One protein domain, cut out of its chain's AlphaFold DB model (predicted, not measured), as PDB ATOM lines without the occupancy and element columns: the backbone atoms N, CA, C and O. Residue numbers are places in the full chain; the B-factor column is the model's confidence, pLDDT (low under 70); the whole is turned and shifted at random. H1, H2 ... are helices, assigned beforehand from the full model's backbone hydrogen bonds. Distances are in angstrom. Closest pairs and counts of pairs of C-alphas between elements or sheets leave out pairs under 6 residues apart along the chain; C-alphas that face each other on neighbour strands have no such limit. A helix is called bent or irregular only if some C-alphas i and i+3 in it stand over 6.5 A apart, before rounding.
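Overview. This is residues 75 to 179 of the 292 residues of an uncharacterized protein of Prevotella sp. DNF00663 (UniProt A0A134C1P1). A long helical hairpin, H3 and H4, makes the body and its length; the bent helix H1 slants across one face of it, from the first part of H4 toward H3. Short H2 lies away from the other helices, and a long stretch, residues 100 to 122, leads from it to H3. The printed part has 105 residues with four named helices, in the order H1, H2, H3, H4, and no named strand: all helix. It is compact, with a radius of gyration of the C-alphas of 14.8 A, and elongated, spanning 47 by 28 by 17 A.

Arrangement. Start at H4, residues 152 to 178, irregular, with C-alphas 154 and 157 7.3 A apart, and a kink of 35 degrees near residue 159. It touches H3, residues 123 to 147, as a hairpin at a shallow tilt of 21 degrees, opposite ways; the closest C-alphas, of Cys 146 and Arg 155, are 5.5 A apart. H1, residues 75 to 92, was assigned as one helix by its hydrogen bonds but is bent, with C-alphas 82 and 85 6.7 A apart, into H1a, residues 75 to 82, and H1b, residues 85 to 92. H4 touches H1a with residues 152 to 159 alone, closest at the C-alphas of Val 76 and Phe 156, 6.2 A, at a steep tilt of 47 degrees. H1b and H3 are close but not clearly touching, closest at the C-alphas of Ile 91 and Lys 140, 7.9 A. H2, residues 96 to 99, is apart from H4. Every O i to N i+4 pair is within hydrogen-bond range in H1a and H1b, 18 of 21 in H3 and 21 of 23 in H4; H2 is too short for one.

Along the chain. Find C-alpha 75 at (41.540, -62.091, -22.378), where H1a begins. H3 runs 36.1 A from C-alpha 123 at (52.295, -23.954, -23.390). H4 runs 37.0 A to C-alpha 178 at (61.461, -35.855, -20.897).

Size, cuts and confidence. The two farthest C-alphas, of Asn 120 and Lys 151, are 47.8 A apart. The printed part has no cut; the link from H2 to H3 is long, 23 residues. No printed residue is under 70 in pLDDT.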
ATOM      1  N   ASP A  75      40.777 -63.287 -21.997       94.25
ATOM      2  CA  ASP A  75      41.540 -62.091 -22.378       94.25
ATOM      3  C   ASP A  75      41.073 -60.844 -21.600       94.25
ATOM      4  O   ASP A  75      41.882 -60.009 -21.209       94.25
ATOM      5  N   VAL A  76      39.762 -60.701 -21.354       94.75
ATOM      6  CA  VAL A  76      39.231 -59.591 -20.538       94.75
ATOM      7  C   VAL A  76      39.619 -59.737 -19.074       94.75
ATOM      8  O   VAL A  76      39.913 -58.738 -18.426       94.75
ATOM      9  N   LYS A  77      39.644 -60.965 -18.552       95.56
ATOM     10  CA  LYS A  77      40.126 -61.223 -17.197       95.56
ATOM     11  C   LYS A  77      41.625 -60.934 -17.068       95.56
ATOM     12  O   LYS A  77      42.028 -60.321 -16.095       95.56
ATOM     13  N   GLU A  78      42.431 -61.313 -18.053       96.31
ATOM     14  CA  GLU A  78      43.857 -60.975 -18.082       96.31
ATOM     15  C   GLU A  78      44.071 -59.456 -18.129       96.31
ATOM     16  O   GLU A  78      44.911 -58.930 -17.406       96.31
ATOM     17  N   LEU A  79      43.264 -58.733 -18.917       95.81
ATOM     18  CA  LEU A  79      43.289 -57.269 -18.946       95.81
ATOM     19  C   LEU A  79      42.921 -56.647 -17.586       95.81
ATOM     20  O   LEU A  79      43.518 -55.654 -17.177       95.81
ATOM     21  N   ASP A  80      41.924 -57.207 -16.908       97.00
ATOM     22  CA  ASP A  80      41.514 -56.806 -15.562       97.00
ATOM     23  C   ASP A  80      42.653 -57.000 -14.550       97.00
ATOM     24  O   ASP A  80      43.054 -56.056 -13.868       97.00
ATOM     25  N   ASP A  81      43.246 -58.195 -14.547       96.31
ATOM     26  CA  ASP A  81      44.373 -58.562 -13.689       96.31
ATOM     27  C   ASP A  81      45.622 -57.688 -13.965       96.31
ATOM     28  O   ASP A  81      46.411 -57.439 -13.055       96.31
ATOM     29  N   GLU A  82      45.796 -57.172 -15.190       95.38
ATOM     30  CA  GLU A  82      46.858 -56.219 -15.550       95.38
ATOM     31  C   GLU A  82      46.565 -54.793 -15.046       95.38
ATOM     32  O   GLU A  82      47.420 -54.149 -14.433       95.38
ATOM     33  N   ILE A  83      45.374 -54.263 -15.335       96.31
ATOM     34  CA  ILE A  83      45.081 -52.828 -15.203       96.31
ATOM     35  C   ILE A  83      44.585 -52.459 -13.808       96.31
ATOM     36  O   ILE A  83      44.999 -51.436 -13.251       96.31
ATOM     37  N   THR A  84      43.693 -53.261 -13.230       95.75
ATOM     38  CA  THR A  84      43.022 -52.913 -11.976       95.75
ATOM     39  C   THR A  84      43.988 -52.767 -10.799       95.75
ATOM     40  O   THR A  84      43.862 -51.763 -10.090       95.75
ATOM     41  N   PRO A  85      44.986 -53.648 -10.584       96.69
ATOM     42  CA  PRO A  85      45.942 -53.477  -9.489       96.69
ATOM     43  C   PRO A  85      46.779 -52.202  -9.621       96.69
ATOM     44  O   PRO A  85      46.982 -51.487  -8.642       96.69
ATOM     45  N   VAL A  86      47.221 -51.880 -10.840       95.56
ATOM     46  CA  VAL A  86      48.070 -50.709 -11.097       95.56
ATOM     47  C   VAL A  86      47.310 -49.407 -10.828       95.56
ATOM     48  O   VAL A  86      47.842 -48.502 -10.188       95.56
ATOM     49  N   ILE A  87      46.055 -49.318 -11.273       96.38
ATOM     50  CA  ILE A  87      45.213 -48.141 -11.015       96.38
ATOM     51  C   ILE A  87      44.828 -48.057  -9.535       96.38
ATOM     52  O   ILE A  87      44.806 -46.963  -8.980       96.38
ATOM     53  N   THR A  88      44.582 -49.195  -8.879       96.75
ATOM     54  CA  THR A  88      44.288 -49.243  -7.438       96.75
ATOM     55  C   THR A  88      45.451 -48.660  -6.639       96.75
ATOM     56  O   THR A  88      45.242 -47.730  -5.867       96.75
ATOM     57  N   ALA A  89      46.682 -49.104  -6.910       95.50
ATOM     58  CA  ALA A  89      47.880 -48.567  -6.271       95.50
ATOM     59  C   ALA A  89      48.062 -47.060  -6.534       95.50
ATOM     60  O   ALA A  89      48.474 -46.320  -5.646       95.50
ATOM     61  N   ALA A  90      47.729 -46.579  -7.737       94.56
ATOM     62  CA  ALA A  90      47.790 -45.154  -8.059       94.56
ATOM     63  C   ALA A  90      46.737 -44.319  -7.305       94.56
ATOM     64  O   ALA A  90      47.036 -43.198  -6.904       94.56
ATOM     65  N   ILE A  91      45.530 -44.855  -7.099       93.75
ATOM     66  CA  ILE A  91      44.486 -44.212  -6.285       93.75
ATOM     67  C   ILE A  91      44.897 -44.185  -4.810       93.75
ATOM     68  O   ILE A  91      44.752 -43.157  -4.160       93.75
ATOM     69  N   GLU A  92      45.429 -45.289  -4.287       92.56
ATOM     70  CA  GLU A  92      45.879 -45.392  -2.891       92.56
ATOM     71  C   GLU A  92      47.094 -44.503  -2.593       92.56
ATOM     72  O   GLU A  92      47.262 -44.047  -1.467       92.56
ATOM     73  N   ALA A  93      47.922 -44.225  -3.602       90.06
ATOM     74  CA  ALA A  93      49.049 -43.304  -3.497       90.06
ATOM     75  C   ALA A  93      48.660 -41.820  -3.661       90.06
ATOM     76  O   ALA A  93      49.540 -40.959  -3.596       90.06
ATOM     77  N   GLU A  94      47.385 -41.496  -3.919       89.62
ATOM     78  CA  GLU A  94      46.932 -40.107  -4.037       89.62
ATOM     79  C   GLU A  94      47.022 -39.408  -2.662       89.62
ATOM     80  O   GLU A  94      46.480 -39.929  -1.684       89.62
ATOM     81  N   PRO A  95      47.685 -38.238  -2.548       86.12
ATOM     82  CA  PRO A  95      47.794 -37.535  -1.270       86.12
ATOM     83  C   PRO A  95      46.425 -37.195  -0.672       86.12
ATOM     84  O   PRO A  95      45.562 -36.651  -1.362       86.12
ATOM     85  N   GLU A  96      46.231 -37.460   0.625       81.62
ATOM     86  CA  GLU A  96      44.958 -37.194   1.320       81.62
ATOM     87  C   GLU A  96      44.534 -35.716   1.226       81.62
ATOM     88  O   GLU A  96      43.345 -35.392   1.119       81.62
ATOM     89  N   ASP A  97      45.515 -34.810   1.193       83.19
ATOM     90  CA  ASP A  97      45.309 -33.366   1.098       83.19
ATOM     91  C   ASP A  97      44.782 -32.897  -0.273       83.19
ATOM     92  O   ASP A  97      44.270 -31.785  -0.387       83.19
ATOM     93  N   ASN A  98      44.792 -33.742  -1.313       84.56
ATOM     94  CA  ASN A  98      44.152 -33.416  -2.592       84.56
ATOM     95  C   ASN A  98      42.647 -33.167  -2.451       84.56
ATOM     96  O   ASN A  98      42.055 -32.506  -3.302       84.56
ATOM     97  N   THR A  99      42.011 -33.702  -1.409       78.88
ATOM     98  CA  THR A  99      40.572 -33.523  -1.167       78.88
ATOM     99  C   THR A  99      40.197 -32.085  -0.812       78.88
ATOM    100  O   THR A  99      39.072 -31.670  -1.087       78.88
ATOM    101  N   THR A 100      41.129 -31.316  -0.244       79.94
ATOM    102  CA  THR A 100      40.918 -29.925   0.183       79.94
ATOM    103  C   THR A 100      41.519 -28.902  -0.784       79.94
ATOM    104  O   THR A 100      41.179 -27.722  -0.706       79.94
ATOM    105  N   LYS A 101      42.371 -29.343  -1.716       79.88
ATOM    106  CA  LYS A 101      43.010 -28.501  -2.735       79.88
ATOM    107  C   LYS A 101      42.081 -28.177  -3.903       79.88
ATOM    108  O   LYS A 101      41.287 -29.010  -4.353       79.88
ATOM    109  N   ILE A 102      42.248 -26.976  -4.457       76.75
ATOM    110  CA  ILE A 102      41.677 -26.621  -5.762       76.75
ATOM    111  C   ILE A 102      42.369 -27.420  -6.875       76.75
ATOM    112  O   ILE A 102      43.504 -27.865  -6.718       76.75
ATOM    113  N   ASP A 103      41.686 -27.623  -8.004       70.44
ATOM    114  CA  ASP A 103      42.135 -28.548  -9.057       70.44
ATOM    115  C   ASP A 103      43.566 -28.282  -9.565       70.44
ATOM    116  O   ASP A 103      44.306 -29.235  -9.803       70.44
ATOM    117  N   ASP A 104      43.985 -27.016  -9.655       70.88
ATOM    118  CA  ASP A 104      45.322 -26.627 -10.134       70.88
ATOM    119  C   ASP A 104      46.466 -26.952  -9.157       70.88
ATOM    120  O   ASP A 104      47.633 -26.988  -9.562       70.88
ATOM    121  N   GLU A 105      46.138 -27.193  -7.886       76.88
ATOM    122  CA  GLU A 105      47.084 -27.487  -6.802       76.88
ATOM    123  C   GLU A 105      47.151 -28.983  -6.470       76.88
ATOM    124  O   GLU A 105      48.042 -29.417  -5.735       76.88
ATOM    125  N   LYS A 106      46.234 -29.792  -7.019       83.69
ATOM    126  CA  LYS A 106      46.208 -31.237  -6.782       83.69
ATOM    127  C   LYS A 106      47.469 -31.902  -7.322       83.69
ATOM    128  O   LYS A 106      47.893 -31.684  -8.458       83.69
ATOM    129  N   ILE A 107      48.037 -32.771  -6.497       87.00
ATOM    130  CA  ILE A 107      49.192 -33.589  -6.846       87.00
ATOM    131  C   ILE A 107      48.679 -34.839  -7.550       87.00
ATOM    132  O   ILE A 107      47.951 -35.640  -6.969       87.00
ATOM    133  N   LEU A 108      49.041 -35.005  -8.818       90.00
ATOM    134  CA  LEU A 108      48.593 -36.153  -9.595       90.00
ATOM    135  C   LEU A 108      49.411 -37.411  -9.246       90.00
ATOM    136  O   LEU A 108      50.618 -37.302  -9.015       90.00
ATOM    137  N   PRO A 109      48.790 -38.608  -9.208       88.56
ATOM    138  CA  PRO A 109      49.483 -39.845  -8.860       88.56
ATOM    139  C   PRO A 109      50.711 -40.123  -9.721       88.56
ATOM    140  O   PRO A 109      50.754 -39.771 -10.903       88.56
ATOM    141  N   LEU A 110      51.676 -40.841  -9.137       82.69
ATOM    142  CA  LEU A 110      53.006 -41.111  -9.701       82.69
ATOM    143  C   LEU A 110      53.900 -39.867  -9.837       82.69
ATOM    144  O   LEU A 110      54.976 -39.973 -10.429       82.69
ATOM    145  N   ARG A 111      53.489 -38.702  -9.324       83.06
ATOM    146  CA  ARG A 111      54.269 -37.458  -9.359       83.06
ATOM    147  C   ARG A 111      54.204 -36.735  -8.012       83.06
ATOM    148  O   ARG A 111      53.244 -36.872  -7.268       83.06
ATOM    149  N   GLY A 112      55.243 -35.956  -7.711       81.56
ATOM    150  CA  GLY A 112      55.350 -35.136  -6.494       81.56
ATOM    151  C   GLY A 112      54.868 -33.690  -6.665       81.56
ATOM    152  O   GLY A 112      55.244 -32.831  -5.877       81.56
ATOM    153  N   GLY A 113      54.096 -33.409  -7.718       87.25
ATOM    154  CA  GLY A 113      53.717 -32.056  -8.137       87.25
ATOM    155  C   GLY A 113      54.295 -31.681  -9.504       87.25
ATOM    156  O   GLY A 113      54.909 -32.511 -10.181       87.25
ATOM    157  N   LYS A 114      54.043 -30.437  -9.927       91.00
ATOM    158  CA  LYS A 114      54.568 -29.870 -11.179       91.00
ATOM    159  C   LYS A 114      56.096 -29.782 -11.125       91.00
ATOM    160  O   LYS A 114      56.668 -29.585 -10.053       91.00
ATOM    161  N   ARG A 115      56.754 -29.873 -12.284       89.88
ATOM    162  CA  ARG A 115      58.199 -29.613 -12.408       89.88
ATOM    163  C   ARG A 115      58.543 -28.202 -11.920       89.88
ATOM    164  O   ARG A 115      57.749 -27.275 -12.074       89.88
ATOM    165  N   THR A 116      59.755 -28.023 -11.401       89.38
ATOM    166  CA  THR A 116      60.246 -26.722 -10.911       89.38
ATOM    167  C   THR A 116      60.322 -25.659 -12.009       89.38
ATOM    168  O   THR A 116      60.107 -24.482 -11.737       89.38
ATOM    169  N   ASP A 117      60.576 -26.069 -13.252       87.50
ATOM    170  CA  ASP A 117      60.638 -25.216 -14.438       87.50
ATOM    171  C   ASP A 117      59.315 -25.152 -15.220       87.50
ATOM    172  O   ASP A 117      59.293 -24.577 -16.305       87.50
ATOM    173  N   HIS A 118      58.212 -25.704 -14.690       90.00
ATOM    174  CA  HIS A 118      56.928 -25.823 -15.394       90.00
ATOM    175  C   HIS A 118      56.474 -24.521 -16.050       90.00
ATOM    176  O   HIS A 118      56.108 -24.524 -17.222       90.00
ATOM    177  N   ASP A 119      56.545 -23.408 -15.320       88.12
ATOM    178  CA  ASP A 119      56.084 -22.111 -15.814       88.12
ATOM    179  C   ASP A 119      56.929 -21.593 -16.994       88.12
ATOM    180  O   ASP A 119      56.486 -20.703 -17.715       88.12
ATOM    181  N   ASN A 120      58.121 -22.143 -17.230       87.19
ATOM    182  CA  ASN A 120      59.010 -21.765 -18.333       87.19
ATOM    183  C   ASN A 120      58.919 -22.715 -19.537       87.19
ATOM    184  O   ASN A 120      59.541 -22.460 -20.567       87.19
ATOM    185  N   LEU A 121      58.151 -23.803 -19.431       87.38
ATOM    186  CA  LEU A 121      57.957 -24.753 -20.528       87.38
ATOM    187  C   LEU A 121      57.062 -24.154 -21.625       87.38
ATOM    188  O   LEU A 121      56.275 -23.247 -21.349       87.38
ATOM    189  N   PRO A 122      57.094 -24.668 -22.866       91.31
ATOM    190  CA  PRO A 122      56.085 -24.317 -23.859       91.31
ATOM    191  C   PRO A 122      54.678 -24.639 -23.359       91.31
ATOM    192  O   PRO A 122      54.466 -25.609 -22.631       91.31
ATOM    193  N   VAL A 123      53.704 -23.852 -23.801       85.81
ATOM    194  CA  VAL A 123      52.295 -23.954 -23.390       85.81
ATOM    195  C   VAL A 123      51.746 -25.354 -23.633       85.81
ATOM    196  O   VAL A 123      51.013 -25.890 -22.812       85.81
ATOM    197  N   GLU A 124      52.133 -25.973 -24.743       87.69
ATOM    198  CA  GLU A 124      51.732 -27.325 -25.108       87.69
ATOM    199  C   GLU A 124      52.198 -28.355 -24.069       87.69
ATOM    200  O   GLU A 124      51.449 -29.271 -23.738       87.69
ATOM    201  N   ILE A 125      53.395 -28.164 -23.505       93.50
ATOM    202  CA  ILE A 125      53.954 -29.009 -22.447       93.50
ATOM    203  C   ILE A 125      53.331 -28.660 -21.093       93.50
ATOM    204  O   ILE A 125      52.999 -29.556 -20.324       93.50
ATOM    205  N   GLN A 126      53.088 -27.378 -20.801       92.44
ATOM    206  CA  GLN A 126      52.381 -26.970 -19.581       92.44
ATOM    207  C   GLN A 126      50.970 -27.576 -19.509       92.44
ATOM    208  O   GLN A 126      50.574 -28.127 -18.479       92.44
ATOM    209  N   ASN A 127      50.235 -27.537 -20.621       92.94
ATOM    210  CA  ASN A 127      48.855 -28.011 -20.709       92.94
ATOM    211  C   ASN A 127      48.708 -29.514 -20.434       92.94
ATOM    212  O   ASN A 127      47.624 -29.942 -20.038       92.94
ATOM    213  N   ILE A 128      49.777 -30.311 -20.581       94.25
ATOM    214  CA  ILE A 128      49.768 -31.735 -20.222       94.25
ATOM    215  C   ILE A 128      49.296 -31.932 -18.780       94.25
ATOM    216  O   ILE A 128      48.494 -32.829 -18.526       94.25
ATOM    217  N   TRP A 129      49.730 -31.076 -17.849       93.62
ATOM    218  CA  TRP A 129      49.335 -31.198 -16.448       93.62
ATOM    219  C   TRP A 129      47.816 -31.102 -16.279       93.62
ATOM    220  O   TRP A 129      47.198 -31.986 -15.688       93.62
ATOM    221  N   GLY A 130      47.202 -30.062 -16.851       91.38
ATOM    222  CA  GLY A 130      45.751 -29.867 -16.801       91.38
ATOM    223  C   GLY A 130      44.991 -30.990 -17.512       91.38
ATOM    224  O   GLY A 130      44.057 -31.563 -16.953       91.38
ATOM    225  N   HIS A 131      45.443 -31.390 -18.706       93.69
ATOM    226  CA  HIS A 131      44.834 -32.498 -19.445       93.69
ATOM    227  C   HIS A 131      44.882 -33.818 -18.666       93.69
ATOM    228  O   HIS A 131      43.905 -34.573 -18.665       93.69
ATOM    229  N   ASN A 132      45.996 -34.103 -17.988       95.19
ATOM    230  CA  ASN A 132      46.131 -35.296 -17.165       95.19
ATOM    231  C   ASN A 132      45.345 -35.205 -15.855       95.19
ATOM    232  O   ASN A 132      44.867 -36.239 -15.394       95.19
ATOM    233  N   ALA A 133      45.122 -34.011 -15.299       93.44
ATOM    234  CA  ALA A 133      44.216 -33.832 -14.166       93.44
ATOM    235  C   ALA A 133      42.775 -34.221 -14.531       93.44
ATOM    236  O   ALA A 133      42.141 -35.017 -13.833       93.44
ATOM    237  N   ASP A 134      42.279 -33.745 -15.673       93.94
ATOM    238  CA  ASP A 134      40.952 -34.123 -16.169       93.94
ATOM    239  C   ASP A 134      40.877 -35.601 -16.557       93.94
ATOM    240  O   ASP A 134      39.866 -36.273 -16.331       93.94
ATOM    241  N   ARG A 135      41.961 -36.146 -17.114       95.88
ATOM    242  CA  ARG A 135      42.053 -37.576 -17.413       95.88
ATOM    243  C   ARG A 135      42.017 -38.421 -16.147       95.88
ATOM    244  O   ARG A 135      41.348 -39.451 -16.145       95.88
ATOM    245  N   TRP A 136      42.676 -37.985 -15.077       95.94
ATOM    246  CA  TRP A 136      42.665 -38.679 -13.793       95.94
ATOM    247  C   TRP A 136      41.256 -38.758 -13.200       95.94
ATOM    248  O   TRP A 136      40.848 -39.825 -12.740       95.94
ATOM    249  N   LYS A 137      40.459 -37.684 -13.295       94.94
ATOM    250  CA  LYS A 137      39.034 -37.711 -12.904       94.94
ATOM    251  C   LYS A 137      38.272 -38.812 -13.654       94.94
ATOM    252  O   LYS A 137      37.625 -39.645 -13.024       94.94
ATOM    253  N   LYS A 138      38.445 -38.888 -14.978       97.19
ATOM    254  CA  LYS A 138      37.818 -39.920 -15.825       97.19
ATOM    255  C   LYS A 138      38.301 -41.336 -15.500       97.19
ATOM    256  O   LYS A 138      37.506 -42.270 -15.540       97.19
ATOM    257  N   ILE A 139      39.583 -41.506 -15.159       97.62
ATOM    258  CA  ILE A 139      40.123 -42.792 -14.691       97.62
ATOM    259  C   ILE A 139      39.402 -43.221 -13.411       97.62
ATOM    260  O   ILE A 139      38.928 -44.352 -13.338       97.62
ATOM    261  N   LYS A 140      39.253 -42.321 -12.430       96.38
ATOM    262  CA  LYS A 140      38.550 -42.624 -11.174       96.38
ATOM    263  C   LYS A 140      37.077 -42.966 -11.394       96.38
ATOM    264  O   LYS A 140      36.584 -43.924 -10.804       96.38
ATOM    265  N   GLU A 141      36.385 -42.233 -12.263       96.88
ATOM    266  CA  GLU A 141      34.995 -42.527 -12.638       96.88
ATOM    267  C   GLU A 141      34.863 -43.922 -13.260       96.88
ATOM    268  O   GLU A 141      34.117 -44.756 -12.745       96.88
ATOM    269  N   ALA A 142      35.648 -44.218 -14.303       97.31
ATOM    270  CA  ALA A 142      35.627 -45.518 -14.968       97.31
ATOM    271  C   ALA A 142      36.024 -46.663 -14.019       97.31
ATOM    272  O   ALA A 142      35.446 -47.749 -14.088       97.31
ATOM    273  N   PHE A 143      36.965 -46.422 -13.102       97.69
ATOM    274  CA  PHE A 143      37.401 -47.397 -12.106       97.69
ATOM    275  C   PHE A 143      36.288 -47.713 -11.109       97.69
ATOM    276  O   PHE A 143      35.993 -48.883 -10.866       97.69
ATOM    277  N   ASN A 144      35.618 -46.687 -10.581       96.56
ATOM    278  CA  ASN A 144      34.496 -46.861  -9.663       96.56
ATOM    279  C   ASN A 144      33.334 -47.608 -10.324       96.56
ATOM    280  O   ASN A 144      32.754 -48.501  -9.705       96.56
ATOM    281  N   THR A 145      33.028 -47.306 -11.590       96.12
ATOM    282  CA  THR A 145      32.028 -48.070 -12.344       96.12
ATOM    283  C   THR A 145      32.469 -49.516 -12.544       96.12
ATOM    284  O   THR A 145      31.693 -50.426 -12.269       96.12
ATOM    285  N   CYS A 146      33.721 -49.753 -12.948       94.94
ATOM    286  CA  CYS A 146      34.261 -51.099 -13.137       94.94
ATOM    287  C   CYS A 146      34.202 -51.935 -11.845       94.94
ATOM    288  O   CYS A 146      33.857 -53.113 -11.895       94.94
ATOM    289  N   LYS A 147      34.473 -51.319 -10.686       94.19
ATOM    290  CA  LYS A 147      34.425 -51.955  -9.360       94.19
ATOM    291  C   LYS A 147      33.016 -52.387  -8.945       94.19
ATOM    292  O   LYS A 147      32.871 -53.357  -8.207       94.19
ATOM    293  N   ALA A 148      31.982 -51.685  -9.406       94.75
ATOM    294  CA  ALA A 148      30.589 -52.021  -9.114       94.75
ATOM    295  C   ALA A 148      30.054 -53.200  -9.954       94.75
ATOM    296  O   ALA A 148      28.935 -53.658  -9.724       94.75
ATOM    297  N   LEU A 149      30.820 -53.683 -10.936       94.19
ATOM    298  CA  LEU A 149      30.409 -54.733 -11.863       94.19
ATOM    299  C   LEU A 149      31.067 -56.064 -11.491       94.19
ATOM    300  O   LEU A 149      32.286 -56.178 -11.440       94.19
ATOM    301  N   GLU A 150      30.257 -57.100 -11.280       90.31
ATOM    302  CA  GLU A 150      30.762 -58.421 -10.875       90.31
ATOM    303  C   GLU A 150      31.175 -59.298 -12.066       90.31
ATOM    304  O   GLU A 150      32.128 -60.073 -11.986       90.31
ATOM    305  N   LYS A 151      30.445 -59.221 -13.186       90.88
ATOM    306  CA  LYS A 151      30.678 -60.105 -14.333       90.88
ATOM    307  C   LYS A 151      31.781 -59.561 -15.234       90.88
ATOM    308  O   LYS A 151      31.745 -58.408 -15.645       90.88
ATOM    309  N   VAL A 152      32.682 -60.445 -15.662       91.31
ATOM    310  CA  VAL A 152      33.805 -60.111 -16.562       91.31
ATOM    311  C   VAL A 152      33.339 -59.447 -17.865       91.31
ATOM    312  O   VAL A 152      33.926 -58.456 -18.285       91.31
ATOM    313  N   CYS A 153      32.261 -59.937 -18.490       90.94
ATOM    314  CA  CYS A 153      31.733 -59.325 -19.716       90.94
ATOM    315  C   CYS A 153      31.195 -57.906 -19.498       90.94
ATOM    316  O   CYS A 153      31.365 -57.065 -20.371       90.94
ATOM    317  N   ASP A 154      30.598 -57.629 -18.335       93.31
ATOM    318  CA  ASP A 154      30.090 -56.297 -17.999       93.31
ATOM    319  C   ASP A 154      31.241 -55.299 -17.788       93.31
ATOM    320  O   ASP A 154      31.119 -54.118 -18.101       93.31
ATOM    321  N   ARG A 155      32.392 -55.778 -17.303       95.69
ATOM    322  CA  ARG A 155      33.578 -54.948 -17.047       95.69
ATOM    323  C   ARG A 155      34.343 -54.558 -18.311       95.69
ATOM    324  O   ARG A 155      35.096 -53.591 -18.260       95.69
ATOM    325  N   PHE A 156      34.158 -55.273 -19.424       96.00
ATOM    326  CA  PHE A 156      34.973 -55.140 -20.638       96.00
ATOM    327  C   PHE A 156      35.116 -53.695 -21.137       96.00
ATOM    328  O   PHE A 156      36.235 -53.219 -21.317       96.00
ATOM    329  N   GLU A 157      34.003 -52.989 -21.350       94.75
ATOM    330  CA  GLU A 157      34.039 -51.639 -21.930       94.75
ATOM    331  C   GLU A 157      34.792 -50.661 -21.020       94.75
ATOM    332  O   GLU A 157      35.636 -49.893 -21.483       94.75
ATOM    333  N   TYR A 158      34.564 -50.750 -19.708       96.56
ATOM    334  CA  TYR A 158      35.249 -49.916 -18.725       96.56
ATOM    335  C   TYR A 158      36.727 -50.275 -18.584       96.56
ATOM    336  O   TYR A 158      37.543 -49.375 -18.429       96.56
ATOM    337  N   LEU A 159      37.097 -51.552 -18.688       97.12
ATOM    338  CA  LEU A 159      38.500 -51.974 -18.697       97.12
ATOM    339  C   LEU A 159      39.248 -51.435 -19.921       97.12
ATOM    340  O   LEU A 159      40.386 -50.987 -19.790       97.12
ATOM    341  N   MET A 160      38.606 -51.403 -21.093       96.12
ATOM    342  CA  MET A 160      39.177 -50.778 -22.290       96.12
ATOM    343  C   MET A 160      39.349 -49.266 -22.118       96.12
ATOM    344  O   MET A 160      40.421 -48.736 -22.405       96.12
ATOM    345  N   ILE A 161      38.333 -48.579 -21.583       96.19
ATOM    346  CA  ILE A 161      38.420 -47.148 -21.258       96.19
ATOM    347  C   ILE A 161      39.560 -46.891 -20.263       96.19
ATOM    348  O   ILE A 161      40.372 -45.991 -20.475       96.19
ATOM    349  N   LEU A 162      39.654 -47.691 -19.198       97.81
ATOM    350  CA  LEU A 162      40.709 -47.578 -18.193       97.81
ATOM    351  C   LEU A 162      42.089 -47.780 -18.805       97.81
ATOM    352  O   LEU A 162      42.968 -46.958 -18.563       97.81
ATOM    353  N   LYS A 163      42.269 -48.819 -19.625       96.62
ATOM    354  CA  LYS A 163      43.517 -49.079 -20.344       96.62
ATOM    355  C   LYS A 163      43.935 -47.859 -21.163       96.62
ATOM    356  O   LYS A 163      45.052 -47.365 -21.002       96.62
ATOM    357  N   ASP A 164      43.039 -47.349 -22.000       96.75
ATOM    358  CA  ASP A 164      43.333 -46.225 -22.887       96.75
ATOM    359  C   ASP A 164      43.669 -44.952 -22.109       96.75
ATOM    360  O   ASP A 164      44.654 -44.277 -22.411       96.75
ATOM    361  N   LEU A 165      42.871 -44.613 -21.093       97.88
ATOM    362  CA  LEU A 165      43.120 -43.433 -20.270       97.88
ATOM    363  C   LEU A 165      44.426 -43.574 -19.480       97.88
ATOM    364  O   LEU A 165      45.212 -42.631 -19.444       97.88
ATOM    365  N   TRP A 166      44.687 -44.741 -18.889       97.44
ATOM    366  CA  TRP A 166      45.875 -44.999 -18.078       97.44
ATOM    367  C   TRP A 166      47.169 -44.919 -18.888       97.44
ATOM    368  O   TRP A 166      48.124 -44.254 -18.486       97.44
ATOM    369  N   TYR A 167      47.219 -45.565 -20.053       96.00
ATOM    370  CA  TYR A 167      48.423 -45.538 -20.880       96.00
ATOM    371  C   TYR A 167      48.661 -44.169 -21.511       96.00
ATOM    372  O   TYR A 167      49.807 -43.727 -21.546       96.00
ATOM    373  N   LYS A 168      47.606 -43.453 -21.921       97.44
ATOM    374  CA  LYS A 168      47.763 -42.066 -22.374       97.44
ATOM    375  C   LYS A 168      48.221 -41.159 -21.231       97.44
ATOM    376  O   LYS A 168      49.061 -40.300 -21.451       97.44
ATOM    377  N   TYR A 169      47.684 -41.330 -20.018       97.00
ATOM    378  CA  TYR A 169      48.092 -40.564 -18.831       97.00
ATOM    379  C   TYR A 169      49.600 -40.676 -18.589       97.00
ATOM    380  O   TYR A 169      50.279 -39.659 -18.460       97.00
ATOM    381  N   LYS A 170      50.127 -41.906 -18.613       95.62
ATOM    382  CA  LYS A 170      51.567 -42.161 -18.487       95.62
ATOM    383  C   LYS A 170      52.358 -41.559 -19.647       95.62
ATOM    384  O   LYS A 170      53.296 -40.823 -19.390       95.62
ATOM    385  N   ALA A 171      51.939 -41.803 -20.889       95.38
ATOM    386  CA  ALA A 171      52.640 -41.307 -22.072       95.38
ATOM    387  C   ALA A 171      52.733 -39.772 -22.105       95.38
ATOM    388  O   ALA A 171      53.791 -39.228 -22.407       95.38
ATOM    389  N   ASP A 172      51.656 -39.070 -21.747       95.56
ATOM    390  CA  ASP A 172      51.666 -37.610 -21.667       95.56
ATOM    391  C   ASP A 172      52.650 -37.138 -20.585       95.56
ATOM    392  O   ASP A 172      53.411 -36.199 -20.810       95.56
ATOM    393  N   PHE A 173      52.709 -37.819 -19.435       95.38
ATOM    394  CA  PHE A 173      53.702 -37.485 -18.418       95.38
ATOM    395  C   PHE A 173      55.135 -37.833 -18.815       95.38
ATOM    396  O   PHE A 173      56.038 -37.075 -18.479       95.38
ATOM    397  N   ASP A 174      55.354 -38.902 -19.575       94.94
ATOM    398  CA  ASP A 174      56.673 -39.218 -20.119       94.94
ATOM    399  C   ASP A 174      57.142 -38.103 -21.072       94.94
ATOM    400  O   ASP A 174      58.300 -37.690 -21.015       94.94
ATOM    401  N   ILE A 175      56.243 -37.544 -21.893       94.44
ATOM    402  CA  ILE A 175      56.524 -36.362 -22.730       94.44
ATOM    403  C   ILE A 175      56.826 -35.141 -21.855       94.44
ATOM    404  O   ILE A 175      57.810 -34.442 -22.088       94.44
ATOM    405  N   TYR A 176      55.992 -34.886 -20.843       94.69
ATOM    406  CA  TYR A 176      56.158 -33.755 -19.935       94.69
ATOM    407  C   TYR A 176      57.489 -33.801 -19.186       94.69
ATOM    408  O   TYR A 176      58.146 -32.772 -19.086       94.69
ATOM    409  N   ASP A 177      57.916 -34.964 -18.695       91.81
ATOM    410  CA  ASP A 177      59.142 -35.113 -17.906       91.81
ATOM    411  C   ASP A 177      60.403 -35.167 -18.775       91.81
ATOM    412  O   ASP A 177      61.443 -34.642 -18.381       91.81
ATOM    413  N   SER A 178      60.322 -35.762 -19.970       92.31
ATOM    414  CA  SER A 178      61.461 -35.855 -20.897       92.31
ATOM    415  C   SER A 178      61.718 -34.575 -21.693       92.31
ATOM    416  O   SER A 178      62.760 -34.459 -22.341       92.31
ATOM    417  N   TYR A 179      60.802 -33.601 -21.652       93.19
ATOM    418  CA  TYR A 179      60.976 -32.347 -22.372       93.19
ATOM    419  C   TYR A 179      62.150 -31.535 -21.804       93.19
ATOM    420  O   TYR A 179      62.140 -31.114 -20.642       93.19
TER     421      TYR A 179